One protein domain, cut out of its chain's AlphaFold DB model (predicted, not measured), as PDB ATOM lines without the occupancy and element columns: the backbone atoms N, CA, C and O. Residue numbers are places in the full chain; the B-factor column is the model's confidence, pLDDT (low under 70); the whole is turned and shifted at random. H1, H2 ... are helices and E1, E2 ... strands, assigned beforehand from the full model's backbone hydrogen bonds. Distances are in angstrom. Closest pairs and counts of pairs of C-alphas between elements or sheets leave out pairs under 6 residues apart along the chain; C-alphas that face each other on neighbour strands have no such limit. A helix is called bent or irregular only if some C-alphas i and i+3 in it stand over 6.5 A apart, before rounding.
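What this domain is: This is residues 286 to 367 of the 388 residues of an uncharacterized protein of Candidatus Bathyarchaeota archaeon (UniProt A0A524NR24). A small ribbon of two parallel strands, E1 and E2, has the short helix H2 packed over one face, mainly on E2, while beyond E2 the long helix H3 and the short H4 and H5 make a loose arch that leads the chain back to E2. H1 lies beyond E1, at the other side of the ribbon, and no two helices clearly touch. The printed part has 82 residues with five named helices and two named strands, in the order H1 E1 H2 H3 H4 H5 E2; the class is mixed, helices and strands. The whole is only just compact, close to loose, with a radius of gyration of the C-alphas of 13.7 A and spans of 38 by 28 by 21 A.

How they stand to each other: E1, residues 296 to 300, and E2, residues 362 to 366, are parallel neighbours at 29 degrees. Their facing C-alphas 297 and 363 are 4.8 A apart, and N 299 and O 364, at 2.9 A, and N 364 and O 297, at 2.8 A, are within hydrogen-bond range. H2, residues 312 to 317, has 7 pairs of C-alphas within 8 A of E2, the closest those of Ile 312 and Gly 365, 6.0 A apart. H3, residues 321 to 337, comes nearest to E2 at the C-alphas of Ile 323 and Ala 362, 6.8 A apart. H2 and H3 are close but not clearly touching, with their closest C-alphas, of Asp 316 and Arg 324, 7.3 A apart, at a steep tilt of 44 degrees, opposite ways. H4, residues 342 to 345, is close to H3 but not clearly touching, the closest C-alphas being those of Glu 330 and Leu 345, 6.6 A apart. H5, residues 351 to 356, is likewise close to H3 but not clearly touching, with the C-alphas of Ile 323 and Ile 356, the closest, 7.6 A apart, at a steep tilt of 64 degrees, opposite ways. H4 and H5 are apart. H1, residues 289 to 293, comes nearest to E1 at the C-alphas of Met 291 and Ile 297, 7.2 A apart. E1, H2 to H5 and E2 form a strand-helix-strand unit, two parallel neighbour strands with helices between them. In H2, H3 and H5 every O i to N i+4 pair is within hydrogen-bond range; in H1 it is 0 of 1, with 0 of 2 O i to N i+3 pairs, and H4 is too short for an i+4 pair.

Where its parts are: E1 is 13.3 A long from C-alpha 296 at (50.486, 8.985, 62.263), and E2 is 13.0 A long, ending at C-alpha 366 at (62.825, 9.769, 61.391). H3, 24.7 A long, begins at C-alpha 321 at (52.527, -4.517, 54.746). H5 measures 9.0 A, H2 8.7 A, H1 8.2 A and H4 5.1 A. H1 is only just irregular: C-alphas 290 and 293 are 6.8 A apart.

The domain as a whole: The two C-alphas farthest apart, of Pro 307 and Ser 349, are 40.3 A apart. The printed part has no cut. The link from E1 to H2, 11 residues, is long; the others are tight. Mean pLDDT of the printed part is 70.4, and residues 286 to 295 and 348 to 367 are under 70.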
ATOM      1  N   LYS A 286      57.763   2.268  73.729       56.66
ATOM      2  CA  LYS A 286      56.954   2.894  74.807       56.66
ATOM      3  C   LYS A 286      56.063   4.060  74.319       56.66
ATOM      4  O   LYS A 286      56.364   5.230  74.551       56.66
ATOM      5  N   LEU A 287      54.942   3.753  73.675       59.66
ATOM      6  CA  LEU A 287      53.985   4.709  73.147       59.66
ATOM      7  C   LEU A 287      52.940   4.967  74.224       59.66
ATOM      8  O   LEU A 287      52.249   4.060  74.698       59.66
ATOM      9  N   SER A 288      52.854   6.226  74.653       60.69
ATOM     10  CA  SER A 288      51.886   6.633  75.670       60.69
ATOM     11  C   SER A 288      50.451   6.405  75.182       60.69
ATOM     12  O   SER A 288      50.163   6.493  73.988       60.69
ATOM     13  N   SER A 289      49.518   6.160  76.105       60.84
ATOM     14  CA  SER A 289      48.095   5.961  75.783       60.84
ATOM     15  C   SER A 289      47.476   7.127  75.000       60.84
ATOM     16  O   SER A 289      46.569   6.909  74.204       60.84
ATOM     17  N   LYS A 290      48.010   8.348  75.158       64.75
ATOM     18  CA  LYS A 290      47.587   9.548  74.415       64.75
ATOM     19  C   LYS A 290      47.964   9.513  72.931       64.75
ATOM     20  O   LYS A 290      47.302  10.159  72.133       64.75
ATOM     21  N   MET A 291      48.995   8.757  72.552       61.81
ATOM     22  CA  MET A 291      49.481   8.689  71.168       61.81
ATOM     23  C   MET A 291      48.699   7.682  70.308       61.81
ATOM     24  O   MET A 291      48.793   7.729  69.088       61.81
ATOM     25  N   ARG A 292      47.883   6.814  70.926       59.91
ATOM     26  CA  ARG A 292      47.178   5.694  70.266       59.91
ATOM     27  C   ARG A 292      45.993   6.100  69.378       59.91
ATOM     28  O   ARG A 292      45.478   5.263  68.649       59.91
ATOM     29  N   GLY A 293      45.543   7.353  69.458       59.00
ATOM     30  CA  GLY A 293      44.442   7.887  68.643       59.00
ATOM     31  C   GLY A 293      44.890   8.729  67.445       59.00
ATOM     32  O   GLY A 293      44.047   9.340  66.795       59.00
ATOM     33  N   HIS A 294      46.198   8.824  67.188       65.81
ATOM     34  CA  HIS A 294      46.730   9.615  66.083       65.81
ATOM     35  C   HIS A 294      46.888   8.755  64.827       65.81
ATOM     36  O   HIS A 294      47.374   7.631  64.899       65.81
ATOM     37  N   GLY A 295      46.507   9.313  63.674       60.94
ATOM     38  CA  GLY A 295      46.648   8.644  62.377       60.94
ATOM     39  C   GLY A 295      48.104   8.425  61.948       60.94
ATOM     40  O   GLY A 295      48.369   7.548  61.142       60.94
ATOM     41  N   GLU A 296      49.055   9.184  62.502       71.19
ATOM     42  CA  GLU A 296      50.486   8.985  62.263       71.19
ATOM     43  C   GLU A 296      51.290   9.227  63.538       71.19
ATOM     44  O   GLU A 296      51.053  10.191  64.274       71.19
ATOM     45  N   ILE A 297      52.272   8.361  63.782       71.69
ATOM     46  CA  ILE A 297      53.147   8.433  64.950       71.69
ATOM     47  C   ILE A 297      54.600   8.498  64.487       71.69
ATOM     48  O   ILE A 297      55.093   7.569  63.855       71.69
ATOM     49  N   PHE A 298      55.313   9.571  64.837       77.44
ATOM     50  CA  PHE A 298      56.742   9.701  64.539       77.44
ATOM     51  C   PHE A 298      57.593   9.190  65.702       77.44
ATOM     52  O   PHE A 298      57.491   9.698  66.820       77.44
ATOM     53  N   VAL A 299      58.463   8.219  65.427       74.50
ATOM     54  CA  VAL A 299      59.411   7.658  66.396       74.50
ATOM     55  C   VAL A 299      60.823   8.099  66.022       74.50
ATOM     56  O   VAL A 299      61.263   7.955  64.880       74.50
ATOM     57  N   VAL A 300      61.540   8.676  66.986       77.75
ATOM     58  CA  VAL A 300      62.941   9.074  66.810       77.75
ATOM     59  C   VAL A 300      63.819   7.841  66.993       77.75
ATOM     60  O   VAL A 300      63.831   7.249  68.069       77.75
ATOM     61  N   THR A 301      64.555   7.473  65.945       76.56
ATOM     62  CA  THR A 301      65.377   6.251  65.893       76.56
ATOM     63  C   THR A 301      66.877   6.537  65.992       76.56
ATOM     64  O   THR A 301      67.685   5.681  65.651       76.56
ATOM     65  N   ASN A 302      67.273   7.761  66.363       78.12
ATOM     66  CA  ASN A 302      68.681   8.144  66.457       78.12
ATOM     67  C   ASN A 302      69.244   7.796  67.857       78.12
ATOM     68  O   ASN A 302      68.818   8.431  68.830       78.12
ATOM     69  N   PRO A 303      70.210   6.858  67.964       74.56
ATOM     70  CA  PRO A 303      70.825   6.467  69.235       74.56
ATOM     71  C   PRO A 303      71.564   7.610  69.944       74.56
ATOM     72  O   PRO A 303      71.601   7.647  71.171       74.56
ATOM     73  N   ASP A 304      72.099   8.575  69.189       77.31
ATOM     74  CA  ASP A 304      72.820   9.733  69.737       77.31
ATOM     75  C   ASP A 304      71.877  10.706  70.464       77.31
ATOM     76  O   ASP A 304      72.293  11.453  71.349       77.31
ATOM     77  N   ILE A 305      70.594  10.707  70.083       71.94
ATOM     78  CA  ILE A 305      69.546  11.556  70.671       71.94
ATOM     79  C   ILE A 305      68.819  10.811  71.797       71.94
ATOM     80  O   ILE A 305      68.444  11.410  72.804       71.94
ATOM     81  N   ASN A 306      68.613   9.506  71.635       71.31
ATOM     82  CA  ASN A 306      68.024   8.644  72.647       71.31
ATOM     83  C   ASN A 306      68.792   7.311  72.675       71.31
ATOM     84  O   ASN A 306      68.605   6.502  71.770       71.31
ATOM     85  N   PRO A 307      69.587   7.035  73.727       70.81
ATOM     86  CA  PRO A 307      70.372   5.801  73.841       70.81
ATOM     87  C   PRO A 307      69.540   4.513  73.811       70.81
ATOM     88  O   PRO A 307      70.068   3.447  73.521       70.81
ATOM     89  N   ASN A 308      68.237   4.610  74.104       73.38
ATOM     90  CA  ASN A 308      67.277   3.507  74.040       73.38
ATOM     91  C   ASN A 308      66.351   3.617  72.812       73.38
ATOM     92  O   ASN A 308      65.216   3.137  72.853       73.38
ATOM     93  N   ALA A 309      66.763   4.338  71.767       72.75
ATOM     94  CA  ALA A 309      65.975   4.471  70.550       72.75
ATOM     95  C   ALA A 309      65.821   3.105  69.863       72.75
ATOM     96  O   ALA A 309      66.826   2.413  69.683       72.75
ATOM     97  N   PRO A 310      64.600   2.723  69.445       73.19
ATOM     98  CA  PRO A 310      64.429   1.563  68.585       73.19
ATOM     99  C   PRO A 310      65.124   1.813  67.242       73.19
ATOM    100  O   PRO A 310      65.189   2.946  66.749       73.19
ATOM    101  N   SER A 311      65.633   0.747  66.640       78.69
ATOM    102  CA  SER A 311      66.197   0.771  65.299       78.69
ATOM    103  C   SER A 311      65.134   1.124  64.256       78.69
ATOM    104  O   SER A 311      63.929   0.948  64.447       78.69
ATOM    105  N   ILE A 312      65.588   1.613  63.101       76.06
ATOM    106  CA  ILE A 312      64.700   1.930  61.973       76.06
ATOM    107  C   ILE A 312      63.929   0.685  61.517       76.06
ATOM    108  O   ILE A 312      62.763   0.802  61.156       76.06
ATOM    109  N   GLN A 313      64.564  -0.490  61.563       75.69
ATOM    110  CA  GLN A 313      63.941  -1.762  61.192       75.69
ATOM    111  C   GLN A 313      62.815  -2.131  62.160       75.69
ATOM    112  O   GLN A 313      61.707  -2.397  61.712       75.69
ATOM    113  N   GLU A 314      63.047  -2.020  63.471       74.56
ATOM    114  CA  GLU A 314      62.013  -2.279  64.485       74.56
ATOM    115  C   GLU A 314      60.818  -1.329  64.351       74.56
ATOM    116  O   GLU A 314      59.674  -1.741  64.512       74.56
ATOM    117  N   VAL A 315      61.052  -0.053  64.019       75.19
ATOM    118  CA  VAL A 315      59.960   0.901  63.766       75.19
ATOM    119  C   VAL A 315      59.231   0.597  62.456       75.19
ATOM    120  O   VAL A 315      58.022   0.809  62.363       75.19
ATOM    121  N   ASP A 316      59.933   0.109  61.432       77.56
ATOM    122  CA  ASP A 316      59.317  -0.235  60.152       77.56
ATOM    123  C   ASP A 316      58.463  -1.506  60.235       77.56
ATOM    124  O   ASP A 316      57.396  -1.562  59.625       77.56
ATOM    125  N   GLU A 317      58.868  -2.474  61.056       78.25
ATOM    126  CA  GLU A 317      58.122  -3.707  61.332       78.25
ATOM    127  C   GLU A 317      56.768  -3.462  62.016       78.25
ATOM    128  O   GLU A 317      55.846  -4.259  61.842       78.25
ATOM    129  N   LEU A 318      56.601  -2.333  62.717       74.81
ATOM    130  CA  LEU A 318      55.314  -1.930  63.299       74.81
ATOM    131  C   LEU A 318      54.281  -1.508  62.243       74.81
ATOM    132  O   LEU A 318      53.088  -1.434  62.542       74.81
ATOM    133  N   ASN A 319      54.715  -1.228  61.012       78.19
ATOM    134  CA  ASN A 319      53.814  -0.870  59.928       78.19
ATOM    135  C   ASN A 319      53.212  -2.109  59.265       78.19
ATOM    136  O   ASN A 319      53.894  -3.086  58.939       78.19
ATOM    137  N   THR A 320      51.926  -2.015  58.929       77.44
ATOM    138  CA  THR A 320      51.284  -3.013  58.066       77.44
ATOM    139  C   THR A 320      52.012  -3.124  56.720       77.44
ATOM    140  O   THR A 320      52.621  -2.168  56.234       77.44
ATOM    141  N   GLU A 321      51.924  -4.288  56.071       73.81
ATOM    142  CA  GLU A 321      52.527  -4.517  54.746       73.81
ATOM    143  C   GLU A 321      52.068  -3.476  53.706       73.81
ATOM    144  O   GLU A 321      52.843  -3.036  52.858       73.81
ATOM    145  N   PHE A 322      50.815  -3.025  53.816       74.81
ATOM    146  CA  PHE A 322      50.254  -1.964  52.985       74.81
ATOM    147  C   PHE A 322      50.986  -0.625  53.164       74.81
ATOM    148  O   PHE A 322      51.305   0.038  52.180       74.81
ATOM    149  N   ILE A 323      51.284  -0.241  54.409       75.12
ATOM    150  CA  ILE A 323      51.981   1.012  54.724       75.12
ATOM    151  C   ILE A 323      53.448   0.943  54.292       75.12
ATOM    152  O   ILE A 323      53.965   1.916  53.749       75.12
ATOM    153  N   ARG A 324      54.110  -0.210  54.453       79.62
ATOM    154  CA  ARG A 324      55.489  -0.404  53.974       79.62
ATOM    155  C   ARG A 324      55.599  -0.232  52.458       79.62
ATOM    156  O   ARG A 324      56.394   0.582  51.998       79.62
ATOM    157  N   LYS A 325      54.710  -0.876  51.694       78.75
ATOM    158  CA  LYS A 325      54.627  -0.706  50.231       78.75
ATOM    159  C   LYS A 325      54.368   0.744  49.817       78.75
ATOM    160  O   LYS A 325      54.911   1.213  48.822       78.75
ATOM    161  N   PHE A 326      53.554   1.474  50.577       79.69
ATOM    162  CA  PHE A 326      53.324   2.894  50.319       79.69
ATOM    163  C   PHE A 326      54.575   3.747  50.582       79.69
ATOM    164  O   PHE A 326      54.928   4.580  49.751       79.69
ATOM    165  N   LYS A 327      55.290   3.510  51.688       80.25
ATOM    166  CA  LYS A 327      56.552   4.207  51.997       80.25
ATOM    167  C   LYS A 327      57.623   3.951  50.939       80.25
ATOM    168  O   LYS A 327      58.355   4.872  50.582       80.25
ATOM    169  N   GLU A 328      57.702   2.732  50.410       82.00
ATOM    170  CA  GLU A 328      58.589   2.401  49.288       82.00
ATOM    171  C   GLU A 328      58.251   3.236  48.044       82.00
ATOM    172  O   GLU A 328      59.144   3.848  47.458       82.00
ATOM    173  N   GLN A 329      56.965   3.360  47.694       81.38
ATOM    174  CA  GLN A 329      56.511   4.204  46.582       81.38
ATOM    175  C   GLN A 329      56.829   5.691  46.800       81.38
ATOM    176  O   GLN A 329      57.282   6.368  45.870       81.38
ATOM    177  N   GLU A 330      56.634   6.211  48.017       80.69
ATOM    178  CA  GLU A 330      57.028   7.581  48.373       80.69
ATOM    179  C   GLU A 330      58.539   7.771  48.190       80.69
ATOM    180  O   GLU A 330      58.980   8.734  47.560       80.69
ATOM    181  N   HIS A 331      59.340   6.817  48.669       81.25
ATOM    182  CA  HIS A 331      60.795   6.871  48.585       81.25
ATOM    183  C   HIS A 331      61.311   6.797  47.140       81.25
ATOM    184  O   HIS A 331      62.223   7.538  46.772       81.25
ATOM    185  N   GLU A 332      60.715   5.961  46.289       83.31
ATOM    186  CA  GLU A 332      61.021   5.928  44.854       83.31
ATOM    187  C   GLU A 332      60.658   7.239  44.154       83.31
ATOM    188  O   GLU A 332      61.399   7.721  43.293       83.31
ATOM    189  N   THR A 333      59.531   7.838  44.531       81.50
ATOM    190  CA  THR A 333      59.068   9.106  43.956       81.50
ATOM    191  C   THR A 333      60.009  10.249  44.336       81.50
ATOM    192  O   THR A 333      60.383  11.041  43.468       81.50
ATOM    193  N   ILE A 334      60.470  10.277  45.592       82.88
ATOM    194  CA  ILE A 334      61.494  11.210  46.082       82.88
ATOM    195  C   ILE A 334      62.814  10.994  45.340       82.88
ATOM    196  O   ILE A 334      63.382  11.956  44.834       82.88
ATOM    197  N   LYS A 335      63.276   9.746  45.178       83.94
ATOM    198  CA  LYS A 335      64.501   9.444  44.413       83.94
ATOM    199  C   LYS A 335      64.449   9.961  42.976       83.94
ATOM    200  O   LYS A 335      65.464  10.425  42.469       83.94
ATOM    201  N   LYS A 336      63.286   9.889  42.323       83.69
ATOM    202  CA  LYS A 336      63.103  10.357  40.938       83.69
ATOM    203  C   LYS A 336      63.097  11.882  40.805       83.69
ATOM    204  O   LYS A 336      63.570  12.387  39.795       83.69
ATOM    205  N   HIS A 337      62.565  12.600  41.793       79.31
ATOM    206  CA  HIS A 337      62.352  14.054  41.713       79.31
ATOM    207  C   HIS A 337      63.318  14.868  42.591       79.31
ATOM    208  O   HIS A 337      63.296  16.095  42.561       79.31
ATOM    209  N   GLY A 338      64.176  14.201  43.369       82.00
ATOM    210  CA  GLY A 338      65.124  14.810  44.301       82.00
ATOM    211  C   GLY A 338      64.442  15.312  45.573       82.00
ATOM    212  O   GLY A 338      64.552  14.689  46.627       82.00
ATOM    213  N   SER A 339      63.715  16.424  45.469       79.38
ATOM    214  CA  SER A 339      62.987  17.055  46.573       79.38
ATOM    215  C   SER A 339      61.556  17.368  46.151       79.38
ATOM    216  O   SER A 339      61.344  18.039  45.142       79.38
ATOM    217  N   LEU A 340      60.579  16.918  46.935       80.81
ATOM    218  CA  LEU A 340      59.156  17.156  46.694       80.81
ATOM    219  C   LEU A 340      58.515  17.767  47.931       80.81
ATOM    220  O   LEU A 340      58.908  17.462  49.060       80.81
ATOM    221  N   LYS A 341      57.485  18.592  47.728       79.44
ATOM    222  CA  LYS A 341      56.654  19.038  48.849       79.44
ATOM    223  C   LYS A 341      55.786  17.875  49.319       79.44
ATOM    224  O   LYS A 341      55.271  17.100  48.518       79.44
ATOM    225  N   GLU A 342      55.541  17.793  50.621       73.56
ATOM    226  CA  GLU A 342      54.688  16.748  51.204       73.56
ATOM    227  C   GLU A 342      53.291  16.695  50.554       73.56
ATOM    228  O   GLU A 342      52.760  15.619  50.290       73.56
ATOM    229  N   ALA A 343      52.727  17.854  50.199       75.88
ATOM    230  CA  ALA A 343      51.443  17.951  49.501       75.88
ATOM    231  C   ALA A 343      51.444  17.307  48.097       75.88
ATOM    232  O   ALA A 343      50.390  16.891  47.614       75.88
ATOM    233  N   GLU A 344      52.606  17.222  47.449       75.81
ATOM    234  CA  GLU A 344      52.785  16.606  46.128       75.81
ATOM    235  C   GLU A 344      52.932  15.085  46.252       75.81
ATOM    236  O   GLU A 344      52.366  14.345  45.450       75.81
ATOM    237  N   LEU A 345      53.605  14.619  47.309       72.25
ATOM    238  CA  LEU A 345      53.701  13.203  47.683       72.25
ATOM    239  C   LEU A 345      52.347  12.620  48.110       72.25
ATOM    240  O   LEU A 345      51.973  11.516  47.717       72.25
ATOM    241  N   ARG A 346      51.578  13.391  48.884       72.50
ATOM    242  CA  ARG A 346      50.334  12.952  49.533       72.50
ATOM    243  C   ARG A 346      49.136  13.739  49.033       72.50
ATOM    244  O   ARG A 346      48.337  14.273  49.805       72.50
ATOM    245  N   ASN A 347      49.003  13.811  47.710       70.19
ATOM    246  CA  ASN A 347      47.905  14.536  47.090       70.19
ATOM    247  C   ASN A 347      46.558  13.947  47.538       70.19
ATOM    248  O   ASN A 347      46.300  12.749  47.396       70.19
ATOM    249  N   ARG A 348      45.659  14.810  48.024       57.06
ATOM    250  CA  ARG A 348      44.296  14.438  48.421       57.06
ATOM    251  C   ARG A 348      43.492  13.804  47.289       57.06
ATOM    252  O   ARG A 348      42.447  13.248  47.580       57.06
ATOM    253  N   SER A 349      43.884  13.869  46.021       58.72
ATOM    254  CA  SER A 349      43.226  13.123  44.936       58.72
ATOM    255  C   SER A 349      43.596  11.630  44.904       58.72
ATOM    256  O   SER A 349      42.839  10.828  44.357       58.72
ATOM    257  N   ASN A 350      44.706  11.231  45.534       68.62
ATOM    258  CA  ASN A 350      45.173   9.850  45.569       68.62
ATOM    259  C   ASN A 350      44.369   9.031  46.600       68.62
ATOM    260  O   ASN A 350      44.450   9.254  47.810       68.62
ATOM    261  N   LYS A 351      43.587   8.055  46.114       64.69
ATOM    262  CA  LYS A 351      42.758   7.163  46.949       64.69
ATOM    263  C   LYS A 351      43.578   6.397  47.994       64.69
ATOM    264  O   LYS A 351      43.063   6.128  49.075       64.69
ATOM    265  N   ILE A 352      44.834   6.071  47.685       65.75
ATOM    266  CA  ILE A 352      45.743   5.352  48.587       65.75
ATOM    267  C   ILE A 352      46.193   6.285  49.715       65.75
ATOM    268  O   ILE A 352      46.048   5.935  50.883       65.75
ATOM    269  N   ALA A 353      46.604   7.514  49.383       62.91
ATOM    270  CA  ALA A 353      46.982   8.523  50.374       62.91
ATOM    271  C   ALA A 353      45.815   8.877  51.316       62.91
ATOM    272  O   ALA A 353      46.004   8.950  52.527       62.91
ATOM    273  N   ARG A 354      44.577   8.999  50.805       65.44
ATOM    274  CA  ARG A 354      43.381   9.213  51.649       65.44
ATOM    275  C   ARG A 354      43.146   8.095  52.662       65.44
ATOM    276  O   ARG A 354      42.688   8.372  53.764       65.44
ATOM    277  N   LYS A 355      43.416   6.846  52.275       64.62
ATOM    278  CA  LYS A 355      43.210   5.677  53.138       64.62
ATOM    279  C   LYS A 355      44.219   5.637  54.290       64.62
ATOM    280  O   LYS A 355      43.894   5.108  55.344       64.62
ATOM    281  N   ILE A 356      45.401   6.223  54.091       62.88
ATOM    282  CA  ILE A 356      46.484   6.291  55.082       62.88
ATOM    283  C   ILE A 356      46.313   7.500  56.012       62.88
ATOM    284  O   ILE A 356      46.440   7.355  57.221       62.88
ATOM    285  N   ILE A 357      45.900   8.660  55.480       57.41
ATOM    286  CA  ILE A 357      45.704   9.926  56.229       57.41
ATOM    287  C   ILE A 357      44.586   9.849  57.306       57.41
ATOM    288  O   ILE A 357      44.367  10.792  58.059       57.41
ATOM    289  N   GLY A 358      43.902   8.711  57.444       51.75
ATOM    290  CA  GLY A 358      42.949   8.438  58.526       51.75
ATOM    291  C   GLY A 358      43.081   7.049  59.154       51.75
ATOM    292  O   GLY A 358      42.185   6.640  59.887       51.75
ATOM    293  N   SER A 359      44.144   6.298  58.846       56.25
ATOM    294  CA  SER A 359      44.373   4.976  59.439       56.25
ATOM    295  C   SER A 359      45.209   5.097  60.708       56.25
ATOM    296  O   SER A 359      46.304   5.635  60.645       56.25
ATOM    297  N   ASN A 360      44.764   4.521  61.825       56.53
ATOM    298  CA  ASN A 360      45.508   4.517  63.100       56.53
ATOM    299  C   ASN A 360      46.755   3.599  63.098       56.53
ATOM    300  O   ASN A 360      47.307   3.310  64.155       56.53
ATOM    301  N   ASP A 361      47.171   3.103  61.929       56.78
ATOM    302  CA  ASP A 361      48.147   2.019  61.785       56.78
ATOM    303  C   ASP A 361      49.532   2.508  61.292       56.78
ATOM    304  O   ASP A 361      50.411   1.679  61.059       56.78
ATOM    305  N   ALA A 362      49.749   3.820  61.097       58.28
ATOM    306  CA  ALA A 362      50.993   4.354  60.521       58.28
ATOM    307  C   ALA A 362      52.009   4.837  61.570       58.28
ATOM    308  O   ALA A 362      51.774   5.797  62.310       58.28
ATOM    309  N   VAL A 363      53.193   4.212  61.578       61.22
ATOM    310  CA  VAL A 363      54.329   4.565  62.440       61.22
ATOM    311  C   VAL A 363      55.556   4.896  61.584       61.22
ATOM    312  O   VAL A 363      56.070   4.077  60.825       61.22
ATOM    313  N   LEU A 364      56.064   6.120  61.687       59.50
ATOM    314  CA  LEU A 364      57.143   6.634  60.845       59.50
ATOM    315  C   LEU A 364      58.421   6.850  61.662       59.50
ATOM    316  O   LEU A 364      58.440   7.612  62.626       59.50
ATOM    317  N   GLY A 365      59.518   6.210  61.254       48.84
ATOM    318  CA  GLY A 365      60.852   6.487  61.788       48.84
ATOM    319  C   GLY A 365      61.458   7.728  61.130       48.84
ATOM    320  O   GLY A 365      61.448   7.833  59.903       48.84
ATOM    321  N   LYS A 366      62.004   8.663  61.917       46.88
ATOM    322  CA  LYS A 366      62.825   9.769  61.391       46.88
ATOM    323  C   LYS A 366      64.306   9.485  61.635       46.88
ATOM    324  O   LYS A 366      64.750   9.505  62.782       46.88
ATOM    325  N   SER A 367      65.074   9.298  60.560       38.03
ATOM    326  CA  SER A 367      66.535   9.384  60.605       38.03
ATOM    327  C   SER A 367      66.968  10.822  60.317       38.03
ATOM    328  O   SER A 367      66.534  11.444  59.347       38.03
TER     329      SER A 367